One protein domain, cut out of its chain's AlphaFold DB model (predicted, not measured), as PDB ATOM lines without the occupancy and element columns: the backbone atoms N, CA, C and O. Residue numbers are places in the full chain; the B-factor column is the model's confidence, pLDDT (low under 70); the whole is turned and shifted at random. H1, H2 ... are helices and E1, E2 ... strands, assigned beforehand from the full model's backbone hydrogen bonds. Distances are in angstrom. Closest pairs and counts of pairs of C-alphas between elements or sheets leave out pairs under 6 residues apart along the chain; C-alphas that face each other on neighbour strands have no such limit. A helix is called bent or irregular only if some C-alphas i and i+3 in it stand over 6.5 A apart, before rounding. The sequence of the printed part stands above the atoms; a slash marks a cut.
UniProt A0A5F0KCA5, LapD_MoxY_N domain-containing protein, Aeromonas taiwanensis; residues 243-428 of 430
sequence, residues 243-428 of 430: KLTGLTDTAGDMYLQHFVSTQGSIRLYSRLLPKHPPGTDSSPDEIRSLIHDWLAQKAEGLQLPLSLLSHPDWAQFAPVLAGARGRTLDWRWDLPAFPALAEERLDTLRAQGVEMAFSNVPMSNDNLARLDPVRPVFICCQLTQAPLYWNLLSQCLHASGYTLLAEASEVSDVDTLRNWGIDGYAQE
ATOM      1  N   LYS A 243      34.076  46.382  14.683       83.56
ATOM      2  CA  LYS A 243      34.619  47.646  15.193       83.56
ATOM      3  C   LYS A 243      35.352  47.378  16.509       83.56
ATOM      4  O   LYS A 243      34.824  46.681  17.372       83.56
ATOM      5  N   LEU A 244      36.550  47.941  16.650       87.06
ATOM      6  CA  LEU A 244      37.325  47.865  17.889       87.06
ATOM      7  C   LEU A 244      36.543  48.495  19.046       87.06
ATOM      8  O   LEU A 244      35.904  49.535  18.875       87.06
ATOM      9  N   THR A 245      36.596  47.863  20.216       87.38
ATOM     10  CA  THR A 245      35.890  48.306  21.426       87.38
ATOM     11  C   THR A 245      36.839  49.026  22.380       87.38
ATOM     12  O   THR A 245      38.047  48.802  22.348       87.38
ATOM     13  N   GLY A 246      36.323  49.890  23.256       85.00
ATOM     14  CA  GLY A 246      37.149  50.520  24.294       85.00
ATOM     15  C   GLY A 246      38.145  51.567  23.787       85.00
ATOM     16  O   GLY A 246      39.168  51.791  24.431       85.00
ATOM     17  N   LEU A 247      37.882  52.176  22.625       89.81
ATOM     18  CA  LEU A 247      38.707  53.257  22.087       89.81
ATOM     19  C   LEU A 247      38.346  54.582  22.759       89.81
ATOM     20  O   LEU A 247      37.191  54.993  22.756       89.81
ATOM     21  N   THR A 248      39.354  55.271  23.278       91.00
ATOM     22  CA  THR A 248      39.236  56.621  23.836       91.00
ATOM     23  C   THR A 248      40.060  57.588  23.001       91.00
ATOM     24  O   THR A 248      41.186  57.271  22.621       91.00
ATOM     25  N   ASP A 249      39.493  58.744  22.659       89.62
ATOM     26  CA  ASP A 249      40.216  59.744  21.878       89.62
ATOM     27  C   ASP A 249      41.286  60.422  22.745       89.62
ATOM     28  O   ASP A 249      41.030  60.790  23.895       89.62
ATOM     29  N   THR A 250      42.494  60.570  22.207       85.06
ATOM     30  CA  THR A 250      43.560  61.337  22.858       85.06
ATOM     31  C   THR A 250      43.607  62.740  22.262       85.06
ATOM     32  O   THR A 250      43.127  62.979  21.161       85.06
ATOM     33  N   ALA A 251      44.218  63.704  22.953       73.31
ATOM     34  CA  ALA A 251      44.351  65.066  22.424       73.31
ATOM     35  C   ALA A 251      45.187  65.166  21.117       73.31
ATOM     36  O   ALA A 251      45.283  66.251  20.551       73.31
ATOM     37  N   GLY A 252      45.798  64.067  20.646       76.69
ATOM     38  CA  GLY A 252      46.550  63.979  19.388       76.69
ATOM     39  C   GLY A 252      45.856  63.137  18.302       76.69
ATOM     40  O   GLY A 252      44.663  62.842  18.372       76.69
ATOM     41  N   ASP A 253      46.614  62.706  17.285       87.75
ATOM     42  CA  ASP A 253      46.105  61.880  16.168       87.75
ATOM     43  C   ASP A 253      46.073  60.367  16.490       87.75
ATOM     44  O   ASP A 253      46.313  59.512  15.636       87.75
ATOM     45  N   MET A 254      45.801  60.009  17.751       91.75
ATOM     46  CA  MET A 254      45.798  58.622  18.233       91.75
ATOM     47  C   MET A 254      44.575  58.318  19.106       91.75
ATOM     48  O   MET A 254      44.068  59.186  19.816       91.75
ATOM     49  N   TYR A 255      44.136  57.063  19.099       92.94
ATOM     50  CA  TYR A 255      43.233  56.493  20.095       92.94
ATOM     51  C   TYR A 255      44.026  55.744  21.165       92.94
ATOM     52  O   TYR A 255      45.051  55.133  20.872       92.94
ATOM     53  N   LEU A 256      43.520  55.733  22.392       93.06
ATOM     54  CA  LEU A 256      44.011  54.913  23.492       93.06
ATOM     55  C   LEU A 256      43.022  53.777  23.760       93.06
ATOM     56  O   LEU A 256      41.818  54.008  23.873       93.06
ATOM     57  N   GLN A 257      43.532  52.555  23.888       93.81
ATOM     58  CA  GLN A 257      42.742  51.369  24.215       93.81
ATOM     59  C   GLN A 257      43.303  50.680  25.458       93.81
ATOM     60  O   GLN A 257      44.508  50.427  25.539       93.81
ATOM     61  N   HIS A 258      42.426  50.346  26.407       92.69
ATOM     62  CA  HIS A 258      42.781  49.641  27.638       92.69
ATOM     63  C   HIS A 258      42.276  48.207  27.613       92.69
ATOM     64  O   HIS A 258      41.139  47.955  27.225       92.69
ATOM     65  N   PHE A 259      43.103  47.283  28.092       93.06
ATOM     66  CA  PHE A 259      42.742  45.889  28.292       93.06
ATOM     67  C   PHE A 259      42.702  45.580  29.783       93.06
ATOM     68  O   PHE A 259      43.663  45.841  30.514       93.06
ATOM     69  N   VAL A 260      41.594  45.002  30.227       92.75
ATOM     70  CA  VAL A 260      41.378  44.570  31.610       92.75
ATOM     71  C   VAL A 260      41.262  43.054  31.677       92.75
ATOM     72  O   VAL A 260      40.900  42.407  30.696       92.75
ATOM     73  N   SER A 261      41.594  42.480  32.828       93.50
ATOM     74  CA  SER A 261      41.517  41.036  33.032       93.50
ATOM     75  C   SER A 261      40.074  40.530  33.080       93.50
ATOM     76  O   SER A 261      39.185  41.184  33.614       93.50
ATOM     77  N   THR A 262      39.845  39.308  32.597       90.75
ATOM     78  CA  THR A 262      38.588  38.577  32.842       90.75
ATOM     79  C   THR A 262      38.489  38.019  34.271       90.75
ATOM     80  O   THR A 262      37.434  37.531  34.682       90.75
ATOM     81  N   GLN A 263      39.571  38.091  35.057       87.38
ATOM     82  CA  GLN A 263      39.669  37.579  36.431       87.38
ATOM     83  C   GLN A 263      39.703  38.691  37.495       87.38
ATOM     84  O   GLN A 263      40.291  38.526  38.562       87.38
ATOM     85  N   GLY A 264      39.070  39.832  37.222       80.69
ATOM     86  CA  GLY A 264      38.939  40.942  38.165       80.69
ATOM     87  C   GLY A 264      39.225  42.293  37.516       80.69
ATOM     88  O   GLY A 264      39.395  42.399  36.310       80.69
ATOM     89  N   SER A 265      39.309  43.346  38.324       80.06
ATOM     90  CA  SER A 265      39.437  44.732  37.843       80.06
ATOM     91  C   SER A 265      40.894  45.189  37.697       80.06
ATOM     92  O   SER A 265      41.251  46.288  38.115       80.06
ATOM     93  N   ILE A 266      41.762  44.332  37.150       89.19
ATOM     94  CA  ILE A 266      43.186  44.641  36.948       89.19
ATOM     95  C   ILE A 266      43.411  45.033  35.488       89.19
ATOM     96  O   ILE A 266      43.027  44.293  34.580       89.19
ATOM     97  N   ARG A 267      44.065  46.178  35.255       91.12
ATOM     98  CA  ARG A 267      44.540  46.569  33.922       91.12
ATOM     99  C   ARG A 267      45.722  45.688  33.531       91.12
ATOM    100  O   ARG A 267      46.724  45.666  34.241       91.12
ATOM    101  N   LEU A 268      45.602  45.003  32.401       91.31
ATOM    102  CA  LEU A 268      46.656  44.148  31.864       91.31
ATOM    103  C   LEU A 268      47.599  44.910  30.936       91.31
ATOM    104  O   LEU A 268      48.801  44.696  30.996       91.31
ATOM    105  N   TYR A 269      47.045  45.761  30.070       91.69
ATOM    106  CA  TYR A 269      47.799  46.404  28.998       91.69
ATOM    107  C   TYR A 269      47.084  47.660  28.490       91.69
ATOM    108  O   TYR A 269      45.859  47.784  28.593       91.69
ATOM    109  N   SER A 270      47.840  48.600  27.923       93.56
ATOM    110  CA  SER A 270      47.291  49.748  27.197       93.56
ATOM    111  C   SER A 270      48.106  50.039  25.944       93.56
ATOM    112  O   SER A 270      49.338  50.033  25.987       93.56
ATOM    113  N   ARG A 271      47.421  50.320  24.832       94.62
ATOM    114  CA  ARG A 271      48.068  50.644  23.554       94.62
ATOM    115  C   ARG A 271      47.514  51.906  22.917       94.62
ATOM    116  O   ARG A 271      46.325  52.197  23.059       94.62
ATOM    117  N   LEU A 272      48.371  52.598  22.173       95.00
ATOM    118  CA  LEU A 272      47.972  53.651  21.244       95.00
ATOM    119  C   LEU A 272      47.725  53.083  19.849       95.00
ATOM    120  O   LEU A 272      48.448  52.199  19.388       95.00
ATOM    121  N   LEU A 273      46.712  53.619  19.181       94.38
ATOM    122  CA  LEU A 273      46.355  53.303  17.808       94.38
ATOM    123  C   LEU A 273      46.346  54.606  17.001       94.38
ATOM    124  O   LEU A 273      45.540  55.486  17.307       94.38
ATOM    125  N   PRO A 274      47.195  54.759  15.977       93.62
ATOM    126  CA  PRO A 274      47.131  55.906  15.077       93.62
ATOM    127  C   PRO A 274      45.771  55.990  14.379       93.62
ATOM    128  O   PRO A 274      45.278  54.983  13.867       93.62
ATOM    129  N   LYS A 275      45.172  57.186  14.324       90.56
ATOM    130  CA  LYS A 275      43.947  57.424  13.540       90.56
ATOM    131  C   LYS A 275      44.202  57.174  12.053       90.56
ATOM    132  O   LYS A 275      43.354  56.603  11.369       90.56
ATOM    133  N   HIS A 276      45.402  57.532  11.600       90.31
ATOM    134  CA  HIS A 276      45.926  57.255  10.269       90.31
ATOM    135  C   HIS A 276      47.156  56.339  10.394       90.31
ATOM    136  O   HIS A 276      48.261  56.825  10.643       90.31
ATOM    137  N   PRO A 277      46.993  55.006  10.302       90.44
ATOM    138  CA  PRO A 277      48.116  54.082  10.426       90.44
ATOM    139  C   PRO A 277      49.119  54.279   9.276       90.44
ATOM    140  O   PRO A 277      48.696  54.380   8.122       90.44
ATOM    141  N   PRO A 278      50.435  54.316   9.563       92.38
ATOM    142  CA  PRO A 278      51.453  54.521   8.538       92.38
ATOM    143  C   PRO A 278      51.539  53.311   7.603       92.38
ATOM    144  O   PRO A 278      51.558  52.172   8.065       92.38
ATOM    145  N   GLY A 279      51.611  53.550   6.297       90.00
ATOM    146  CA  GLY A 279      51.747  52.510   5.278       90.00
ATOM    147  C   GLY A 279      53.176  52.373   4.751       90.00
ATOM    148  O   GLY A 279      54.112  52.989   5.255       90.00
ATOM    149  N   THR A 280      53.342  51.593   3.683       87.94
ATOM    150  CA  THR A 280      54.617  51.490   2.947       87.94
ATOM    151  C   THR A 280      54.975  52.749   2.160       87.94
ATOM    152  O   THR A 280      56.131  52.907   1.782       87.94
ATOM    153  N   ASP A 281      53.987  53.612   1.918       88.81
ATOM    154  CA  ASP A 281      54.124  54.851   1.145       88.81
ATOM    155  C   ASP A 281      54.262  56.089   2.052       88.81
ATOM    156  O   ASP A 281      54.450  57.202   1.564       88.81
ATOM    157  N   SER A 282      54.140  55.910   3.374       92.50
ATOM    158  CA  SER A 282      54.324  56.982   4.357       92.50
ATOM    159  C   SER A 282      55.788  57.408   4.419       92.50
ATOM    160  O   SER A 282      56.690  56.587   4.279       92.50
ATOM    161  N   SER A 283      56.053  58.692   4.657       94.62
ATOM    162  CA  SER A 283      57.441  59.146   4.749       94.62
ATOM    163  C   SER A 283      58.117  58.601   6.022       94.62
ATOM    164  O   SER A 283      57.480  58.504   7.078       94.62
ATOM    165  N   PRO A 284      59.430  58.294   5.988       93.88
ATOM    166  CA  PRO A 284      60.160  57.885   7.188       93.88
ATOM    167  C   PRO A 284      60.095  58.916   8.323       93.88
ATOM    168  O   PRO A 284      60.127  58.541   9.492       93.88
ATOM    169  N   ASP A 285      59.987  60.205   7.993       93.56
ATOM    170  CA  ASP A 285      59.863  61.293   8.967       93.56
ATOM    171  C   ASP A 285      58.539  61.250   9.734       93.56
ATOM    172  O   ASP A 285      58.546  61.357  10.962       93.56
ATOM    173  N   GLU A 286      57.422  61.014   9.043       93.44
ATOM    174  CA  GLU A 286      56.109  60.833   9.676       93.44
ATOM    175  C   GLU A 286      56.114  59.625  10.620       93.44
ATOM    176  O   GLU A 286      55.661  59.725  11.762       93.44
ATOM    177  N   ILE A 287      56.697  58.501  10.186       94.31
ATOM    178  CA  ILE A 287      56.813  57.284  11.003       94.31
ATOM    179  C   ILE A 287      57.653  57.556  12.258       94.31
ATOM    180  O   ILE A 287      57.267  57.169  13.362       94.31
ATOM    181  N   ARG A 288      58.792  58.250  12.118       94.75
ATOM    182  CA  ARG A 288      59.635  58.625  13.263       94.75
ATOM    183  C   ARG A 288      58.905  59.543  14.235       94.75
ATOM    184  O   ARG A 288      58.989  59.303  15.438       94.75
ATOM    185  N   SER A 289      58.197  60.556  13.731       93.19
ATOM    186  CA  SER A 289      57.412  61.473  14.566       93.19
ATOM    187  C   SER A 289      56.384  60.707  15.394       93.19
ATOM    188  O   SER A 289      56.352  60.846  16.612       93.19
ATOM    189  N   LEU A 290      55.631  59.808  14.755       94.25
ATOM    190  CA  LEU A 290      54.623  58.978  15.411       94.25
ATOM    191  C   LEU A 290      55.216  58.106  16.528       94.25
ATOM    192  O   LEU A 290      54.648  58.014  17.619       94.25
ATOM    193  N   ILE A 291      56.376  57.482  16.293       93.62
ATOM    194  CA  ILE A 291      57.047  56.665  17.314       93.62
ATOM    195  C   ILE A 291      57.542  57.549  18.466       93.62
ATOM    196  O   ILE A 291      57.388  57.174  19.628       93.62
ATOM    197  N   HIS A 292      58.110  58.723  18.181       93.31
ATOM    198  CA  HIS A 292      58.542  59.663  19.217       93.31
ATOM    199  C   HIS A 292      57.375  60.168  20.072       93.31
ATOM    200  O   HIS A 292      57.496  60.193  21.301       93.31
ATOM    201  N   ASP A 293      56.238  60.482  19.451       91.38
ATOM    202  CA  ASP A 293      55.019  60.899  20.146       91.38
ATOM    203  C   ASP A 293      54.503  59.797  21.078       91.38
ATOM    204  O   ASP A 293      54.118  60.073  22.215       91.38
ATOM    205  N   TRP A 294      54.551  58.532  20.649       93.25
ATOM    206  CA  TRP A 294      54.239  57.400  21.522       93.25
ATOM    207  C   TRP A 294      55.248  57.243  22.666       93.25
ATOM    208  O   TRP A 294      54.850  57.060  23.821       93.25
ATOM    209  N   LEU A 295      56.550  57.336  22.385       91.69
ATOM    210  CA  LEU A 295      57.592  57.203  23.407       91.69
ATOM    211  C   LEU A 295      57.478  58.288  24.493       91.69
ATOM    212  O   LEU A 295      57.796  58.022  25.655       91.69
ATOM    213  N   ALA A 296      56.955  59.471  24.156       90.88
ATOM    214  CA  ALA A 296      56.654  60.538  25.109       90.88
ATOM    215  C   ALA A 296      55.413  60.265  25.987       90.88
ATOM    216  O   ALA A 296      55.259  60.871  27.050       90.88
ATOM    217  N   GLN A 297      54.530  59.348  25.581       90.00
ATOM    218  CA  GLN A 297      53.313  58.997  26.314       90.00
ATOM    219  C   GLN A 297      53.520  57.835  27.296       90.00
ATOM    220  O   GLN A 297      54.473  57.059  27.205       90.00
ATOM    221  N   LYS A 298      52.586  57.713  28.253       87.19
ATOM    222  CA  LYS A 298      52.577  56.660  29.289       87.19
ATOM    223  C   LYS A 298      52.065  55.301  28.800       87.19
ATOM    224  O   LYS A 298      52.157  54.336  29.553       87.19
ATOM    225  N   ALA A 299      51.479  55.236  27.606       88.50
ATOM    226  CA  ALA A 299      50.943  53.995  27.064       88.50
ATOM    227  C   ALA A 299      52.066  52.975  26.823       88.50
ATOM    228  O   ALA A 299      53.126  53.306  26.284       88.50
ATOM    229  N   GLU A 300      51.812  51.735  27.227       92.31
ATOM    230  CA  GLU A 300      52.806  50.656  27.242       92.31
ATOM    231  C   GLU A 300      53.127  50.149  25.834       92.31
ATOM    232  O   GLU A 300      54.258  49.734  25.577       92.31
ATOM    233  N   GLY A 301      52.171  50.244  24.907       94.12
ATOM    234  CA  GLY A 301      52.396  49.830  23.532       94.12
ATOM    235  C   GLY A 301      51.813  50.715  22.444       94.12
ATOM    236  O   GLY A 301      51.049  51.649  22.696       94.12
ATOM    237  N   LEU A 302      52.208  50.398  21.216       95.94
ATOM    238  CA  LEU A 302      51.805  51.075  19.988       95.94
ATOM    239  C   LEU A 302      51.408  50.030  18.952       95.94
ATOM    240  O   LEU A 302      52.169  49.095  18.695       95.94
ATOM    241  N   GLN A 303      50.229  50.196  18.357       95.94
ATOM    242  CA  GLN A 303      49.795  49.365  17.244       95.94
ATOM    243  C   GLN A 303      50.332  49.914  15.921       95.94
ATOM    244  O   GLN A 303      50.092  51.072  15.582       95.94
ATOM    245  N   LEU A 304      51.011  49.063  15.154       96.19
ATOM    246  CA  LEU A 304      51.509  49.360  13.811       96.19
ATOM    247  C   LEU A 304      51.063  48.271  12.831       96.19
ATOM    248  O   LEU A 304      50.950  47.109  13.224       96.19
ATOM    249  N   PRO A 305      50.814  48.600  11.554       95.50
ATOM    250  CA  PRO A 305      50.501  47.589  10.556       95.50
ATOM    251  C   PRO A 305      51.718  46.707  10.262       95.50
ATOM    252  O   PRO A 305      52.857  47.175  10.200       95.50
ATOM    253  N   LEU A 306      51.474  45.415  10.050       94.44
ATOM    254  CA  LEU A 306      52.509  44.433   9.739       94.44
ATOM    255  C   LEU A 306      53.201  44.747   8.402       94.44
ATOM    256  O   LEU A 306      54.394  44.478   8.252       94.44
ATOM    257  N   SER A 307      52.491  45.359   7.451       93.94
ATOM    258  CA  SER A 307      53.044  45.826   6.173       93.94
ATOM    259  C   SER A 307      54.208  46.807   6.307       93.94
ATOM    260  O   SER A 307      55.074  46.838   5.430       93.94
ATOM    261  N   LEU A 308      54.311  47.530   7.425       94.56
ATOM    262  CA  LEU A 308      55.431  48.430   7.699       94.56
ATOM    263  C   LEU A 308      56.773  47.681   7.766       94.56
ATOM    264  O   LEU A 308      57.822  48.234   7.428       94.56
ATOM    265  N   LEU A 309      56.757  46.385   8.104       93.75
ATOM    266  CA  LEU A 309      57.937  45.519   8.042       93.75
ATOM    267  C   LEU A 309      58.440  45.279   6.611       93.75
ATOM    268  O   LEU A 309      59.526  44.730   6.460       93.75
ATOM    269  N   SER A 310      57.715  45.705   5.575       92.94
ATOM    270  CA  SER A 310      58.152  45.699   4.171       92.94
ATOM    271  C   SER A 310      58.608  47.070   3.671       92.94
ATOM    272  O   SER A 310      58.967  47.185   2.502       92.94
ATOM    273  N   HIS A 311      58.609  48.108   4.515       94.75
ATOM    274  CA  HIS A 311      58.940  49.467   4.083       94.75
ATOM    275  C   HIS A 311      60.343  49.521   3.440       94.75
ATOM    276  O   HIS A 311      61.289  48.965   4.028       94.75
ATOM    277  N   PRO A 312      60.506  50.173   2.266       92.31
ATOM    278  CA  PRO A 312      61.787  50.245   1.555       92.31
ATOM    279  C   PRO A 312      62.854  50.956   2.395       92.31
ATOM    280  O   PRO A 312      63.943  50.427   2.604       92.31
ATOM    281  N   ASP A 313      62.493  52.089   2.997       94.31
ATOM    282  CA  ASP A 313      63.369  52.891   3.861       94.31
ATOM    283  C   ASP A 313      63.392  52.473   5.343       94.31
ATOM    284  O   ASP A 313      63.641  53.295   6.223       94.31
ATOM    285  N   TRP A 314      63.154  51.195   5.656       94.25
ATOM    286  CA  TRP A 314      63.139  50.678   7.037       94.25
ATOM    287  C   TRP A 314      64.335  51.119   7.888       94.25
ATOM    288  O   TRP A 314      64.182  51.485   9.053       94.25
ATOM    289  N   ALA A 315      65.531  51.138   7.294       93.31
ATOM    290  CA  ALA A 315      66.760  51.537   7.975       93.31
ATOM    291  C   ALA A 315      66.710  52.967   8.549       93.31
ATOM    292  O   ALA A 315      67.425  53.263   9.504       93.31
ATOM    293  N   GLN A 316      65.861  53.845   8.004       94.06
ATOM    294  CA  GLN A 316      65.765  55.241   8.428       94.06
ATOM    295  C   GLN A 316      64.994  55.432   9.745       94.06
ATOM    296  O   GLN A 316      65.234  56.421  10.443       94.06
ATOM    297  N   PHE A 317      64.094  54.506  10.103       93.81
ATOM    298  CA  PHE A 317      63.247  54.610  11.304       93.81
ATOM    299  C   PHE A 317      63.351  53.415  12.263       93.81
ATOM    300  O   PHE A 317      63.020  53.557  13.441       93.81
ATOM    301  N   ALA A 318      63.876  52.266  11.826       93.75
ATOM    302  CA  ALA A 318      64.107  51.107  12.692       93.75
ATOM    303  C   ALA A 318      64.911  51.415  13.976       93.75
ATOM    304  O   ALA A 318      64.543  50.891  15.029       93.75
ATOM    305  N   PRO A 319      65.941  52.292  13.965       93.69
ATOM    306  CA  PRO A 319      66.642  52.673  15.194       93.69
ATOM    307  C   PRO A 319      65.752  53.372  16.231       93.69
ATOM    308  O   PRO A 319      66.035  53.302  17.424       93.69
ATOM    309  N   VAL A 320      64.672  54.036  15.805       93.75
ATOM    310  CA  VAL A 320      63.725  54.688  16.722       93.75
ATOM    311  C   VAL A 320      62.816  53.648  17.380       93.75
ATOM    312  O   VAL A 320      62.594  53.713  18.587       93.75
ATOM    313  N   LEU A 321      62.377  52.631  16.625       92.50
ATOM    314  CA  LEU A 321      61.646  51.476  17.170       92.50
ATOM    315  C   LEU A 321      62.487  50.711  18.202       92.50
ATOM    316  O   LEU A 321      61.969  50.310  19.239       92.50
ATOM    317  N   ALA A 322      63.795  50.573  17.964       87.00
ATOM    318  CA  ALA A 322      64.739  49.975  18.911       87.00
ATOM    319  C   ALA A 322      64.793  50.707  20.266       87.00
ATOM    320  O   ALA A 322      65.100  50.105  21.296       87.00
ATOM    321  N   GLY A 323      64.483  52.010  20.277       85.94
ATOM    322  CA  GLY A 323      64.392  52.828  21.488       85.94
ATOM    323  C   GLY A 323      63.242  52.429  22.421       85.94
ATOM    324  O   GLY A 323      63.244  52.821  23.587       85.94
ATOM    325  N   ALA A 324      62.296  51.607  21.957       89.00
ATOM    326  CA  ALA A 324      61.146  51.122  22.716       89.00
ATOM    327  C   ALA A 324      61.458  49.924  23.637       89.00
ATOM    328  O   ALA A 324      60.616  49.053  23.856       89.00
ATOM    329  N   ARG A 325      62.677  49.842  24.175       91.44
ATOM    330  CA  ARG A 325      63.092  48.732  25.041       91.44
ATOM    331  C   ARG A 325      62.189  48.627  26.278       91.44
ATOM    332  O   ARG A 325      62.021  49.602  27.008       91.44
ATOM    333  N   GLY A 326      61.648  47.436  26.530       89.94
ATOM    334  CA  GLY A 326      60.691  47.178  27.614       89.94
ATOM    335  C   GLY A 326      59.278  47.716  27.359       89.94
ATOM    336  O   GLY A 326      58.457  47.692  28.270       89.94
ATOM    337  N   ARG A 327      58.997  48.216  26.150       93.50
ATOM    338  CA  ARG A 327      57.649  48.528  25.665       93.50
ATOM    339  C   ARG A 327      57.222  47.513  24.610       93.50
ATOM    340  O   ARG A 327      58.058  46.786  24.067       93.50
ATOM    341  N   THR A 328      55.929  47.489  24.300       95.12
ATOM    342  CA  THR A 328      55.345  46.500  23.387       95.12
ATOM    343  C   THR A 328      54.977  47.120  22.038       95.12
ATOM    344  O   THR A 328      54.221  48.086  21.971       95.12
ATOM    345  N   LEU A 329      55.469  46.542  20.944       96.56
ATOM    346  CA  LEU A 329      54.971  46.832  19.600       96.56
ATOM    347  C   LEU A 329      53.915  45.794  19.223       96.56
ATOM    348  O   LEU A 329      54.195  44.596  19.190       96.56
ATOM    349  N   ASP A 330      52.701  46.262  18.947       95.94
ATOM    350  CA  ASP A 330      51.579  45.429  18.522       95.94
ATOM    351  C   ASP A 330      51.436  45.480  17.000       95.94
ATOM    352  O   ASP A 330      50.994  46.474  16.424       95.94
ATOM    353  N   TRP A 331      51.828  44.398  16.336       95.88
ATOM    354  CA  TRP A 331      51.776  44.293  14.886       95.88
ATOM    355  C   TRP A 331      50.397  43.818  14.436       95.88
ATOM    356  O   TRP A 331      50.041  42.641  14.567       95.88
ATOM    357  N   ARG A 332      49.614  44.738  13.874       94.31
ATOM    358  CA  ARG A 332      48.304  44.438  13.300       94.31
ATOM    359  C   ARG A 332      48.465  43.781  11.943       94.31
ATOM    360  O   ARG A 332      49.000  44.378  11.013       94.31
ATOM    361  N   TRP A 333      47.945  42.569  11.814       91.81
ATOM    362  CA  TRP A 333      47.983  41.821  10.568       91.81
ATOM    363  C   TRP A 333      47.026  42.439   9.537       91.81
ATOM    364  O   TRP A 333      45.804  42.321   9.646       91.81
ATOM    365  N   ASP A 334      47.600  43.114   8.544       90.56
ATOM    366  CA  ASP A 334      46.909  43.836   7.469       90.56
ATOM    367  C   ASP A 334      47.182  43.251   6.070       90.56
ATOM    368  O   ASP A 334      46.576  43.667   5.085       90.56
ATOM    369  N   LEU A 335      48.059  42.248   5.978       88.00
ATOM    370  CA  LEU A 335      48.449  41.590   4.731       88.00
ATOM    371  C   LEU A 335      47.889  40.165   4.613       88.00
ATOM    372  O   LEU A 335      47.731  39.470   5.615       88.00
ATOM    373  N   PRO A 336      47.664  39.653   3.388       81.88
ATOM    374  CA  PRO A 336      47.241  38.265   3.191       81.88
ATOM    375  C   PRO A 336      48.350  37.249   3.516       81.88
ATOM    376  O   PRO A 336      48.052  36.089   3.791       81.88
ATOM    377  N   ALA A 337      49.617  37.671   3.483       84.50
ATOM    378  CA  ALA A 337      50.784  36.829   3.717       84.50
ATOM    379  C   ALA A 337      51.790  37.526   4.640       84.50
ATOM    380  O   ALA A 337      51.856  38.755   4.690       84.50
ATOM    381  N   PHE A 338      52.587  36.727   5.351       86.19
ATOM    382  CA  PHE A 338      53.647  37.235   6.217       86.19
ATOM    383  C   PHE A 338      54.789  37.844   5.374       86.19
ATOM    384  O   PHE A 338      55.225  37.202   4.413       86.19
ATOM    385  N   PRO A 339      55.283  39.057   5.686       89.44
ATOM    386  CA  PRO A 339      56.320  39.705   4.884       89.44
ATOM    387  C   PRO A 339      57.645  38.937   4.838       89.44
ATOM    388  O   PRO A 339      58.093  38.397   5.846       89.44
ATOM    389  N   ALA A 340      58.337  38.972   3.693       87.56
ATOM    390  CA  ALA A 340      59.595  38.242   3.496       87.56
ATOM    391  C   ALA A 340      60.717  38.664   4.466       87.56
ATOM    392  O   ALA A 340      61.480  37.819   4.922       87.56
ATOM    393  N   LEU A 341      60.800  39.957   4.801       89.75
ATOM    394  CA  LEU A 341      61.806  40.509   5.722       89.75
ATOM    395  C   LEU A 341      61.313  40.599   7.177       89.75
ATOM    396  O   LEU A 341      62.042  41.096   8.035       89.75
ATOM    397  N   ALA A 342      60.085  40.156   7.478       90.31
ATOM    398  CA  ALA A 342      59.514  40.318   8.814       90.31
ATOM    399  C   ALA A 342      60.278  39.519   9.876       90.31
ATOM    400  O   ALA A 342      60.525  40.058  10.948       90.31
ATOM    401  N   GLU A 343      60.688  38.278   9.591       89.44
ATOM    402  CA  GLU A 343      61.393  37.439  10.576       89.44
ATOM    403  C   GLU A 343      62.699  38.091  11.051       89.44
ATOM    404  O   GLU A 343      62.900  38.259  12.250       89.44
ATOM    405  N   GLU A 344      63.547  38.528  10.115       91.19
ATOM    406  CA  GLU A 344      64.828  39.184  10.413       91.19
ATOM    407  C   GLU A 344      64.633  40.507  11.173       91.19
ATOM    408  O   GLU A 344      65.304  40.778  12.175       91.19
ATOM    409  N   ARG A 345      63.682  41.336  10.723       94.00
ATOM    410  CA  ARG A 345      63.412  42.651  11.324       94.00
ATOM    411  C   ARG A 345      62.830  42.522  12.734       94.00
ATOM    412  O   ARG A 345      63.258  43.244  13.635       94.00
ATOM    413  N   LEU A 346      61.904  41.587  12.948       93.56
ATOM    414  CA  LEU A 346      61.323  41.314  14.264       93.56
ATOM    415  C   LEU A 346      62.353  40.718  15.225       93.56
ATOM    416  O   LEU A 346      62.391  41.119  16.387       93.56
ATOM    417  N   ASP A 347      63.211  39.806  14.756       91.50
ATOM    418  CA  ASP A 347      64.264  39.230  15.593       91.50
ATOM    419  C   ASP A 347      65.281  40.295  16.030       91.50
ATOM    420  O   ASP A 347      65.665  40.346  17.198       91.50
ATOM    421  N   THR A 348      65.621  41.225  15.130       93.00
ATOM    422  CA  THR A 348      66.493  42.371  15.433       93.00
ATOM    423  C   THR A 348      65.913  43.254  16.543       93.00
ATOM    424  O   THR A 348      66.603  43.554  17.518       93.00
ATOM    425  N   LEU A 349      64.638  43.643  16.434       93.31
ATOM    426  CA  LEU A 349      63.965  44.460  17.451       93.31
ATOM    427  C   LEU A 349      63.831  43.715  18.790       93.31
ATOM    428  O   LEU A 349      64.037  44.287  19.862       93.31
ATOM    429  N   ARG A 350      63.547  42.410  18.744       91.56
ATOM    430  CA  ARG A 350      63.469  41.570  19.940       91.56
ATOM    431  C   ARG A 350      64.819  41.453  20.645       91.56
ATOM    432  O   ARG A 350      64.876  41.551  21.868       91.56
ATOM    433  N   ALA A 351      65.909  41.279  19.898       91.69
ATOM    434  CA  ALA A 351      67.265  41.244  20.449       91.69
ATOM    435  C   ALA A 351      67.641  42.558  21.162       91.69
ATOM    436  O   ALA A 351      68.457  42.554  22.083       91.69
ATOM    437  N   GLN A 352      67.005  43.671  20.786       92.25
ATOM    438  CA  GLN A 352      67.147  44.981  21.432       92.25
ATOM    439  C   GLN A 352      66.243  45.153  22.669       92.25
ATOM    440  O   GLN A 352      66.331  46.164  23.369       92.25
ATOM    441  N   GLY A 353      65.428  44.146  23.001       91.75
ATOM    442  CA  GLY A 353      64.571  44.115  24.186       91.75
ATOM    443  C   GLY A 353      63.210  44.782  23.996       91.75
ATOM    444  O   GLY A 353      62.601  45.180  24.988       91.75
ATOM    445  N   VAL A 354      62.752  44.940  22.752       94.12
ATOM    446  CA  VAL A 354      61.379  45.358  22.444       94.12
ATOM    447  C   VAL A 354      60.462  44.138  22.514       94.12
ATOM    448  O   VAL A 354      60.767  43.088  21.942       94.12
ATOM    449  N   GLU A 355      59.346  44.263  23.226       94.50
ATOM    450  CA  GLU A 355      58.353  43.197  23.322       94.50
ATOM    451  C   GLU A 355      57.438  43.196  22.097       94.50
ATOM    452  O   GLU A 355      57.105  44.246  21.548       94.50
ATOM    453  N   MET A 356      57.008  42.007  21.676       94.50
ATOM    454  CA  MET A 356      56.163  41.837  20.495       94.50
ATOM    455  C   MET A 356      54.768  41.383  20.899       94.50
ATOM    456  O   MET A 356      54.613  40.456  21.692       94.50
ATOM    457  N   ALA A 357      53.763  41.981  20.282       95.62
ATOM    458  CA  ALA A 357      52.393  41.504  20.279       95.62
ATOM    459  C   ALA A 357      51.862  41.491  18.847       95.62
ATOM    460  O   ALA A 357      52.431  42.125  17.958       95.62
ATOM    461  N   PHE A 358      50.780  40.753  18.617       95.25
ATOM    462  CA  PHE A 358      50.124  40.732  17.315       95.25
ATOM    463  C   PHE A 358      48.619  40.875  17.467       95.25
ATOM    464  O   PHE A 358      48.018  40.294  18.371       95.25
ATOM    465  N   SER A 359      48.002  41.584  16.532       93.38
ATOM    466  CA  SER A 359      46.554  41.751  16.450       93.38
ATOM    467  C   SER A 359      46.030  41.305  15.092       93.38
ATOM    468  O   SER A 359      46.745  41.341  14.091       93.38
ATOM    469  N   ASN A 360      44.768  40.875  15.050       89.75
ATOM    470  CA  ASN A 360      44.081  40.474  13.815       89.75
ATOM    471  C   ASN A 360      44.748  39.308  13.050       89.75
ATOM    472  O   ASN A 360      44.604  39.186  11.837       89.75
ATOM    473  N   VAL A 361      45.492  38.443  13.744       89.62
ATOM    474  CA  VAL A 361      46.233  37.342  13.111       89.62
ATOM    475  C   VAL A 361      45.264  36.323  12.494       89.62
ATOM    476  O   VAL A 361      44.421  35.776  13.212       89.62
ATOM    477  N   PRO A 362      45.405  35.964  11.203       87.56
ATOM    478  CA  PRO A 362      44.657  34.854  10.632       87.56
ATOM    479  C   PRO A 362      45.138  33.540  11.261       87.56
ATOM    480  O   PRO A 362      46.270  33.109  11.023       87.56
ATOM    481  N   MET A 363      44.288  32.897  12.067       86.56
ATOM    482  CA  MET A 363      44.640  31.702  12.848       86.56
ATOM    483  C   MET A 363      44.769  30.455  11.967       86.56
ATOM    484  O   MET A 363      43.872  29.617  11.875       86.56
ATOM    485  N   SER A 364      45.918  30.338  11.307       86.31
ATOM    486  CA  SER A 364      46.316  29.188  10.504       86.31
ATOM    487  C   SER A 364      47.560  28.521  11.088       86.31
ATOM    488  O   SER A 364      48.359  29.161  11.772       86.31
ATOM    489  N   ASN A 365      47.756  27.231  10.801       85.62
ATOM    490  CA  ASN A 365      48.968  26.524  11.223       85.62
ATOM    491  C   ASN A 365      50.259  27.208  10.729       85.62
ATOM    492  O   ASN A 365      51.230  27.248  11.477       85.62
ATOM    493  N   ASP A 366      50.258  27.741   9.502       86.62
ATOM    494  CA  ASP A 366      51.422  28.423   8.922       86.62
ATOM    495  C   ASP A 366      51.756  29.703   9.699       86.62
ATOM    496  O   ASP A 366      52.866  29.845  10.208       86.62
ATOM    497  N   ASN A 367      50.766  30.572   9.924       88.19
ATOM    498  CA  ASN A 367      50.967  31.818  10.668       88.19
ATOM    499  C   ASN A 367      51.383  31.561  12.121       88.19
ATOM    500  O   ASN A 367      52.307  32.198  12.615       88.19
ATOM    501  N   LEU A 368      50.759  30.594  12.804       85.69
ATOM    502  CA  LEU A 368      51.155  30.229  14.168       85.69
ATOM    503  C   LEU A 368      52.597  29.705  14.225       85.69
ATOM    504  O   LEU A 368      53.333  30.052  15.145       85.69
ATOM    505  N   ALA A 369      53.028  28.924  13.230       85.44
ATOM    506  CA  ALA A 369      54.408  28.451  13.147       85.44
ATOM    507  C   ALA A 369      55.417  29.597  12.944       85.44
ATOM    508  O   ALA A 369      56.533  29.508  13.448       85.44
ATOM    509  N   ARG A 370      55.027  30.682  12.261       87.00
ATOM    510  CA  ARG A 370      55.844  31.903  12.097       87.00
ATOM    511  C   ARG A 370      55.922  32.753  13.367       87.00
ATOM    512  O   ARG A 370      56.904  33.461  13.564       87.00
ATOM    513  N   LEU A 371      54.918  32.676  14.244       86.44
ATOM    514  CA  LEU A 371      54.916  33.385  15.530       86.44
ATOM    515  C   LEU A 371      55.758  32.680  16.606       86.44
ATOM    516  O   LEU A 371      56.308  33.350  17.482       86.44
ATOM    517  N   ASP A 372      55.915  31.353  16.521       84.19
ATOM    518  CA  ASP A 372      56.680  30.545  17.487       84.19
ATOM    519  C   ASP A 372      58.133  31.017  17.715       84.19
ATOM    520  O   ASP A 372      58.560  31.091  18.875       84.19
ATOM    521  N   PRO A 373      58.906  31.391  16.677       83.38
ATOM    522  CA  PRO A 373      60.229  31.981  16.848       83.38
ATOM    523  C   PRO A 373      60.198  33.362  17.497       83.38
ATOM    524  O   PRO A 373      61.091  33.652  18.288       83.38
ATOM    525  N   VAL A 374      59.196  34.195  17.188       84.56
ATOM    526  CA  VAL A 374      59.088  35.586  17.669       84.56
ATOM    527  C   VAL A 374      58.734  35.622  19.157       84.56
ATOM    528  O   VAL A 374      59.302  36.429  19.892       84.56
ATOM    529  N   ARG A 375      57.894  34.680  19.612       86.75
ATOM    530  CA  ARG A 375      57.390  34.555  20.992       86.75
ATOM    531  C   ARG A 375      56.672  35.822  21.474       86.75
ATOM    532  O   ARG A 375      57.168  36.486  22.384       86.75
ATOM    533  N   PRO A 376      55.527  36.173  20.869       91.75
ATOM    534  CA  PRO A 376      54.764  37.325  21.323       91.75
ATOM    535  C   PRO A 376      54.292  37.173  22.771       91.75
ATOM    536  O   PRO A 376      53.996  36.068  23.226       91.75
ATOM    537  N   VAL A 377      54.196  38.295  23.483       91.69
ATOM    538  CA  VAL A 377      53.719  38.346  24.874       91.69
ATOM    539  C   VAL A 377      52.220  38.036  24.937       91.69
ATOM    540  O   VAL A 377      51.755  37.292  25.804       91.69
ATOM    541  N   PHE A 378      51.464  38.560  23.974       94.12
ATOM    542  CA  PHE A 378      50.039  38.302  23.819       94.12
ATOM    543  C   PHE A 378      49.599  38.426  22.357       94.12
ATOM    544  O   PHE A 378      50.303  38.984  21.509       94.12
ATOM    545  N   ILE A 379      48.410  37.897  22.077       94.50
ATOM    546  CA  ILE A 379      47.729  38.013  20.791       94.50
ATOM    547  C   ILE A 379      46.337  38.608  21.019       94.50
ATOM    548  O   ILE A 379      45.553  38.099  21.821       94.50
ATOM    549  N   CYS A 380      46.040  39.679  20.290       93.62
ATOM    550  CA  CYS A 380      44.756  40.366  20.295       93.62
ATOM    551  C   CYS A 380      43.841  39.812  19.194       93.62
ATOM    552  O   CYS A 380      44.182  39.819  18.007       93.62
ATOM    553  N   CYS A 381      42.651  39.371  19.588       91.19
ATOM    554  CA  CYS A 381      41.680  38.691  18.742       91.19
ATOM    555  C   CYS A 381      40.356  39.458  18.661       91.19
ATOM    556  O   CYS A 381      39.963  40.152  19.600       91.19
ATOM    557  N   GLN A 382      39.651  39.281  17.544       90.12
ATOM    558  CA  GLN A 382      38.277  39.752  17.356       90.12
ATOM    559  C   GLN A 382      37.328  38.571  17.559       90.12
ATOM    560  O   GLN A 382      37.377  37.602  16.799       90.12
ATOM    561  N   LEU A 383      36.526  38.610  18.622       89.06
ATOM    562  CA  LEU A 383      35.748  37.458  19.067       89.06
ATOM    563  C   LEU A 383      34.389  37.363  18.372       89.06
ATOM    564  O   LEU A 383      33.580  38.288  18.413       89.06
ATOM    565  N   THR A 384      34.108  36.193  17.803       87.69
ATOM    566  CA  THR A 384      32.800  35.810  17.250       87.69
ATOM    567  C   THR A 384      32.081  34.806  18.154       87.69
ATOM    568  O   THR A 384      32.702  34.174  19.014       87.69
ATOM    569  N   GLN A 385      30.777  34.609  17.946       86.88
ATOM    570  CA  GLN A 385      29.963  33.578  18.615       86.88
ATOM    571  C   GLN A 385      30.347  32.137  18.194       86.88
ATOM    572  O   GLN A 385      29.589  31.427  17.535       86.88
ATOM    573  N   ALA A 386      31.541  31.680  18.581       88.56
ATOM    574  CA  ALA A 386      32.087  30.368  18.225       88.56
ATOM    575  C   ALA A 386      32.781  29.694  19.433       88.56
ATOM    576  O   ALA A 386      34.007  29.559  19.455       88.56
ATOM    577  N   PRO A 387      32.024  29.235  20.450       89.31
ATOM    578  CA  PRO A 387      32.578  28.783  21.731       89.31
ATOM    579  C   PRO A 387      33.580  27.631  21.596       89.31
ATOM    580  O   PRO A 387      34.608  27.614  22.271       89.31
ATOM    581  N   LEU A 388      33.312  26.663  20.715       89.69
ATOM    582  CA  LEU A 388      34.215  25.528  20.490       89.69
ATOM    583  C   LEU A 388      35.542  25.959  19.857       89.69
ATOM    584  O   LEU A 388      36.589  25.412  20.199       89.69
ATOM    585  N   TYR A 389      35.500  26.930  18.944       91.06
ATOM    586  CA  TYR A 389      36.694  27.459  18.294       91.06
ATOM    587  C   TYR A 389      37.574  28.198  19.303       91.06
ATOM    588  O   TYR A 389      38.753  27.869  19.418       91.06
ATOM    589  N   TRP A 390      36.998  29.119  20.083       91.62
ATOM    590  CA  TRP A 390      37.753  29.903  21.063       91.62
ATOM    591  C   TRP A 390      38.351  29.043  22.175       91.62
ATOM    592  O   TRP A 390      39.523  29.221  22.488       91.62
ATOM    593  N   ASN A 391      37.618  28.043  22.678       91.62
ATOM    594  CA  ASN A 391      38.149  27.087  23.655       91.62
ATOM    595  C   ASN A 391      39.354  26.291  23.130       91.62
ATOM    596  O   ASN A 391      40.324  26.066  23.849       91.62
ATOM    597  N   LEU A 392      39.297  25.825  21.880       90.75
ATOM    598  CA  LEU A 392      40.408  25.072  21.295       90.75
ATOM    599  C   LEU A 392      41.599  25.979  20.982       90.75
ATOM    600  O   LEU A 392      42.747  25.582  21.193       90.75
ATOM    601  N   LEU A 393      41.331  27.186  20.482       91.25
ATOM    602  CA  LEU A 393      42.362  28.166  20.177       91.25
ATOM    603  C   LEU A 393      43.096  28.602  21.448       91.25
ATOM    604  O   LEU A 393      44.325  28.585  21.451       91.25
ATOM    605  N   SER A 394      42.376  28.923  22.526       92.25
ATOM    606  CA  SER A 394      42.988  29.340  23.790       92.25
ATOM    607  C   SER A 394      43.877  28.265  24.384       92.25
ATOM    608  O   SER A 394      45.048  28.528  24.641       92.25
ATOM    609  N   GLN A 395      43.408  27.019  24.446       90.62
ATOM    610  CA  GLN A 395      44.235  25.894  24.884       90.62
ATOM    611  C   GLN A 395      45.517  25.743  24.051       90.62
ATOM    612  O   GLN A 395      46.588  25.477  24.600       90.62
ATOM    613  N   CYS A 396      45.437  25.919  22.728       88.62
ATOM    614  CA  CYS A 396      46.598  25.817  21.845       88.62
ATOM    615  C   CYS A 396      47.600  26.969  22.047       88.62
ATOM    616  O   CYS A 396      48.815  26.739  22.110       88.62
ATOM    617  N   LEU A 397      47.106  28.201  22.177       89.12
ATOM    618  CA  LEU A 397      47.938  29.388  22.370       89.12
ATOM    619  C   LEU A 397      48.546  29.428  23.778       89.12
ATOM    620  O   LEU A 397      49.754  29.631  23.900       89.12
ATOM    621  N   HIS A 398      47.789  29.082  24.822       90.19
ATOM    622  CA  HIS A 398      48.302  28.927  26.189       90.19
ATOM    623  C   HIS A 398      49.348  27.812  26.291       90.19
ATOM    624  O   HIS A 398      50.372  27.993  26.951       90.19
ATOM    625  N   ALA A 399      49.166  26.689  25.585       83.88
ATOM    626  CA  ALA A 399      50.183  25.634  25.508       83.88
ATOM    627  C   ALA A 399      51.486  26.114  24.841       83.88
ATOM    628  O   ALA A 399      52.569  25.621  25.170       83.88
ATOM    629  N   SER A 400      51.389  27.094  23.937       82.06
ATOM    630  CA  SER A 400      52.534  27.777  23.316       82.06
ATOM    631  C   SER A 400      53.092  28.906  24.208       82.06
ATOM    632  O   SER A 400      54.250  29.301  24.069       82.06
ATOM    633  N   GLY A 401      52.320  29.341  25.211       85.50
ATOM    634  CA  GLY A 401      52.671  30.365  26.195       85.50
ATOM    635  C   GLY A 401      52.195  31.771  25.863       85.50
ATOM    636  O   GLY A 401      52.725  32.710  26.447       85.50
ATOM    637  N   TYR A 402      51.257  31.920  24.931       89.25
ATOM    638  CA  TYR A 402      50.714  33.218  24.545       89.25
ATOM    639  C   TYR A 402      49.483  33.547  25.369       89.25
ATOM    640  O   TYR A 402      48.611  32.697  25.525       89.25
ATOM    641  N   THR A 403      49.398  34.788  25.828       92.44
ATOM    642  CA  THR A 403      48.191  35.347  26.448       92.44
ATOM    643  C   THR A 403      47.208  35.782  25.358       92.44
ATOM    644  O   THR A 403      47.627  36.259  24.301       92.44
ATOM    645  N   LEU A 404      45.908  35.643  25.599       94.25
ATOM    646  CA  LEU A 404      44.855  36.021  24.658       94.25
ATOM    647  C   LEU A 404      44.059  37.222  25.153       94.25
ATOM    648  O   LEU A 404      43.448  37.176  26.219       94.25
ATOM    649  N   LEU A 405      44.003  38.267  24.330       94.38
ATOM    650  CA  LEU A 405      43.228  39.473  24.603       94.38
ATOM    651  C   LEU A 405      42.139  39.666  23.544       94.38
ATOM    652  O   LEU A 405      42.364  39.426  22.360       94.38
ATOM    653  N   ALA A 406      40.962  40.129  23.948       93.06
ATOM    654  CA  ALA A 406      39.883  40.496  23.037       93.06
ATOM    655  C   ALA A 406      39.941  41.994  22.717       93.06
ATOM    656  O   ALA A 406      39.684  42.819  23.590       93.06
ATOM    657  N   GLU A 407      40.273  42.363  21.478       91.38
ATOM    658  CA  GLU A 407      40.284  43.772  21.031       91.38
ATOM    659  C   GLU A 407      38.936  44.251  20.473       91.38
ATOM    660  O   GLU A 407      38.689  45.455  20.375       91.38
ATOM    661  N   ALA A 408      38.092  43.299  20.086       86.38
ATOM    662  CA  ALA A 408      36.705  43.473  19.690       86.38
ATOM    663  C   ALA A 408      35.960  42.177  20.024       86.38
ATOM    664  O   ALA A 408      36.564  41.099  20.026       86.38
ATOM    665  N   SER A 409      34.669  42.266  20.329       83.12
ATOM    666  CA  SER A 409      33.874  41.087  20.657       83.12
ATOM    667  C   SER A 409      32.393  41.315  20.369       83.12
ATOM    668  O   SER A 409      31.833  42.341  20.746       83.12
ATOM    669  N   GLU A 410      31.746  40.321  19.759       80.75
ATOM    670  CA  GLU A 410      30.279  40.189  19.712       80.75
ATOM    671  C   GLU A 410      29.677  39.790  21.070       80.75
ATOM    672  O   GLU A 410      28.469  39.901  21.278       80.75
ATOM    673  N   VAL A 411      30.509  39.294  21.987       81.38
ATOM    674  CA  VAL A 411      30.111  38.813  23.313       81.38
ATOM    675  C   VAL A 411      30.613  39.784  24.376       81.38
ATOM    676  O   VAL A 411      31.819  39.975  24.525       81.38
ATOM    677  N   SER A 412      29.693  40.378  25.131       79.75
ATOM    678  CA  SER A 412      30.006  41.310  26.222       79.75
ATOM    679  C   SER A 412      30.083  40.645  27.599       79.75
ATOM    680  O   SER A 412      30.537  41.273  28.553       79.75
ATOM    681  N   ASP A 413      29.648  39.388  27.719       88.75
ATOM    682  CA  ASP A 413      29.648  38.662  28.987       88.75
ATOM    683  C   ASP A 413      31.054  38.172  29.371       88.75
ATOM    684  O   ASP A 413      31.623  37.285  28.730       88.75
ATOM    685  N   VAL A 414      31.597  38.736  30.452       89.69
ATOM    686  CA  VAL A 414      32.950  38.441  30.952       89.69
ATOM    687  C   VAL A 414      33.085  36.984  31.395       89.69
ATOM    688  O   VAL A 414      34.138  36.377  31.189       89.69
ATOM    689  N   ASP A 415      32.025  36.391  31.951       90.19
ATOM    690  CA  ASP A 415      32.051  34.994  32.386       90.19
ATOM    691  C   ASP A 415      32.192  34.047  31.188       90.19
ATOM    692  O   ASP A 415      32.973  33.094  31.235       90.19
ATOM    693  N   THR A 416      31.516  34.350  30.077       91.25
ATOM    694  CA  THR A 416      31.681  33.632  28.809       91.25
ATOM    695  C   THR A 416      33.100  33.771  28.257       91.25
ATOM    696  O   THR A 416      33.704  32.761  27.892       91.25
ATOM    697  N   LEU A 417      33.671  34.983  28.250       91.44
ATOM    698  CA  LEU A 417      35.054  35.209  27.804       91.44
ATOM    699  C   LEU A 417      36.054  34.387  28.623       91.44
ATOM    700  O   LEU A 417      36.914  33.700  28.065       91.44
ATOM    701  N   ARG A 418      35.897  34.396  29.949       91.50
ATOM    702  CA  ARG A 418      36.719  33.608  30.870       91.50
ATOM    703  C   ARG A 418      36.578  32.111  30.610       91.50
ATOM    704  O   ARG A 418      37.581  31.404  30.569       91.50
ATOM    705  N   ASN A 419      35.354  31.629  30.392       91.62
ATOM    706  CA  ASN A 419      35.095  30.221  30.089       91.62
ATOM    707  C   ASN A 419      35.725  29.777  28.766       91.62
ATOM    708  O   ASN A 419      36.046  28.603  28.623       91.62
ATOM    709  N   TRP A 420      35.917  30.688  27.810       93.25
ATOM    710  CA  TRP A 420      36.623  30.409  26.556       93.25
ATOM    711  C   TRP A 420      38.148  30.485  26.682       93.25
ATOM    712  O   TRP A 420      38.851  30.221  25.707       93.25
ATOM    713  N   GLY A 421      38.671  30.826  27.863       91.69
ATOM    714  CA  GLY A 421      40.103  30.990  28.104       91.69
ATOM    715  C   GLY A 421      40.665  32.302  27.553       91.69
ATOM    716  O   GLY A 421      41.826  32.342  27.163       91.69
ATOM    717  N   ILE A 422      39.851  33.357  27.472       94.12
ATOM    718  CA  ILE A 422      40.322  34.708  27.143       94.12
ATOM    719  C   ILE A 422      40.785  35.392  28.433       94.12
ATOM    720  O   ILE A 422      40.041  35.452  29.414       94.12
ATOM    721  N   ASP A 423      42.009  35.914  28.437       93.81
ATOM    722  CA  ASP A 423      42.661  36.444  29.641       93.81
ATOM    723  C   ASP A 423      42.256  37.895  29.937       93.81
ATOM    724  O   ASP A 423      42.186  38.312  31.098       93.81
ATOM    725  N   GLY A 424      41.946  38.662  28.890       93.19
ATOM    726  CA  GLY A 424      41.494  40.040  29.017       93.19
ATOM    727  C   GLY A 424      40.713  40.556  27.818       93.19
ATOM    728  O   GLY A 424      40.701  39.947  26.751       93.19
ATOM    729  N   TYR A 425      40.054  41.693  27.995       93.06
ATOM    730  CA  TYR A 425      39.216  42.315  26.974       93.06
ATOM    731  C   TYR A 425      39.367  43.832  26.978       93.06
ATOM    732  O   TYR A 425      39.717  44.435  27.996       93.06
ATOM    733  N   ALA A 426      39.127  44.445  25.821       91.62
ATOM    734  CA  ALA A 426      39.181  45.886  25.666       91.62
ATOM    735  C   ALA A 426      37.970  46.560  26.325       91.62
ATOM    736  O   ALA A 426      36.822  46.213  26.036       91.62
ATOM    737  N   GLN A 427      38.232  47.551  27.174       87.62
ATOM    738  CA  GLN A 427      37.227  48.338  27.883       87.62
ATOM    739  C   GLN A 427      37.554  49.832  27.754       87.62
ATOM    740  O   GLN A 427      38.723  50.210  27.664       87.62
ATOM    741  N   GLU A 428      36.526  50.685  27.717       76.06
ATOM    742  CA  GLU A 428      36.726  52.139  27.754       76.06
ATOM    743  C   GLU A 428      37.433  52.554  29.052       76.06
ATOM    744  O   GLU A 428      37.216  51.958  30.111       76.06
TER     745      GLU A 428
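This is residues 243 to 428 of the 430 residues of the protein "LapD_MoxY_N domain-containing protein" of Aeromonas taiwanensis (UniProt A0A5F0KCA5). A closed barrel of eight strands, E2 to E9, makes the core, with helices packed round its outside. E1 is a short extra strand paired to E2 outside the ring, and H3 packs on H1, off the barrel. The printed part has 186 residues with seven named helices and nine named strands, in the order E1 E2 E3 H1 E4 H2 H3 E5 H4 E6 H5 E7 H6 E8 H7 E9, of mixed class. Neighbour strands from E3 to E9 are parallel, and E2 is antiparallel to its neighbours. The whole is compact and rounded, with a radius of gyration of the C-alphas of 16.0 A and spans of 45 by 38 by 26 A.

Round the barrel run E2 at residues 254 to 261, E3 at 267 to 274, E4 at 301 to 305, E5 at 328 to 332, E6 at 355 to 359, E7 at 378 to 383, E8 at 403 to 409 and E9 at 424 to 427. E1, residues 247 to 249, forms with E2 and E3 a meander of two hairpins, each strand the antiparallel neighbour of the one before; N 248 and O 256 are 2.8 A apart, N 257 and O 271 2.9 A. E9 and E2 close the ring, with N 425 and O 260 at 2.9 A. The six parallel pairs are strand-helix-strand units, joined through helices with right-handed crossovers; within hydrogen-bond range are, for instance, N 304 and O 330 at 2.9 A and N 381 and O 405 at 2.8 A. H1, residues 284 to 296, lies outside the barrel over E3, at a height over the sheet of 10.2 A. H6, residues 387 to 400, lies outside over E8 at 8.0 A, and H7, residues 414 to 419, outside at 8.4 A. H3, residues 314 to 322, touches H1 at a shallow tilt of 4 degrees, the same way, the closest C-alphas being Arg 288 and Phe 317, 5.7 A. H2, residues 306 to 310, H4, residues 342 to 351, and H5, residues 365 to 374, are on the barrel. H4 and H5 touch, with the C-alphas of Asp 347 and Val 374 closest, 6.7 A. Every O i to N i+4 pair is within range in H1, H4, H6 and H7; H3 has 3 of 5, H5 4 of 6, and H2 0 of 1 but 2 of 2 O i to N i+3 pairs.

E2 is 23.4 A long, E3 21.2 A, H6 20.0 A and H1 18.5 A. E1 begins at C-alpha 247 (38.707, 53.257, 22.087), and E9 ends at C-alpha 427 (37.227, 48.338, 27.883). H3 is irregular, with C-alphas 316 and 319 7.3 A apart.

The C-alphas farthest apart are Gln 316 and Asp 415, 46.0 A. The printed part has no cut and no long link. Mean pLDDT of the printed part is 90.5; no printed residue is under 70.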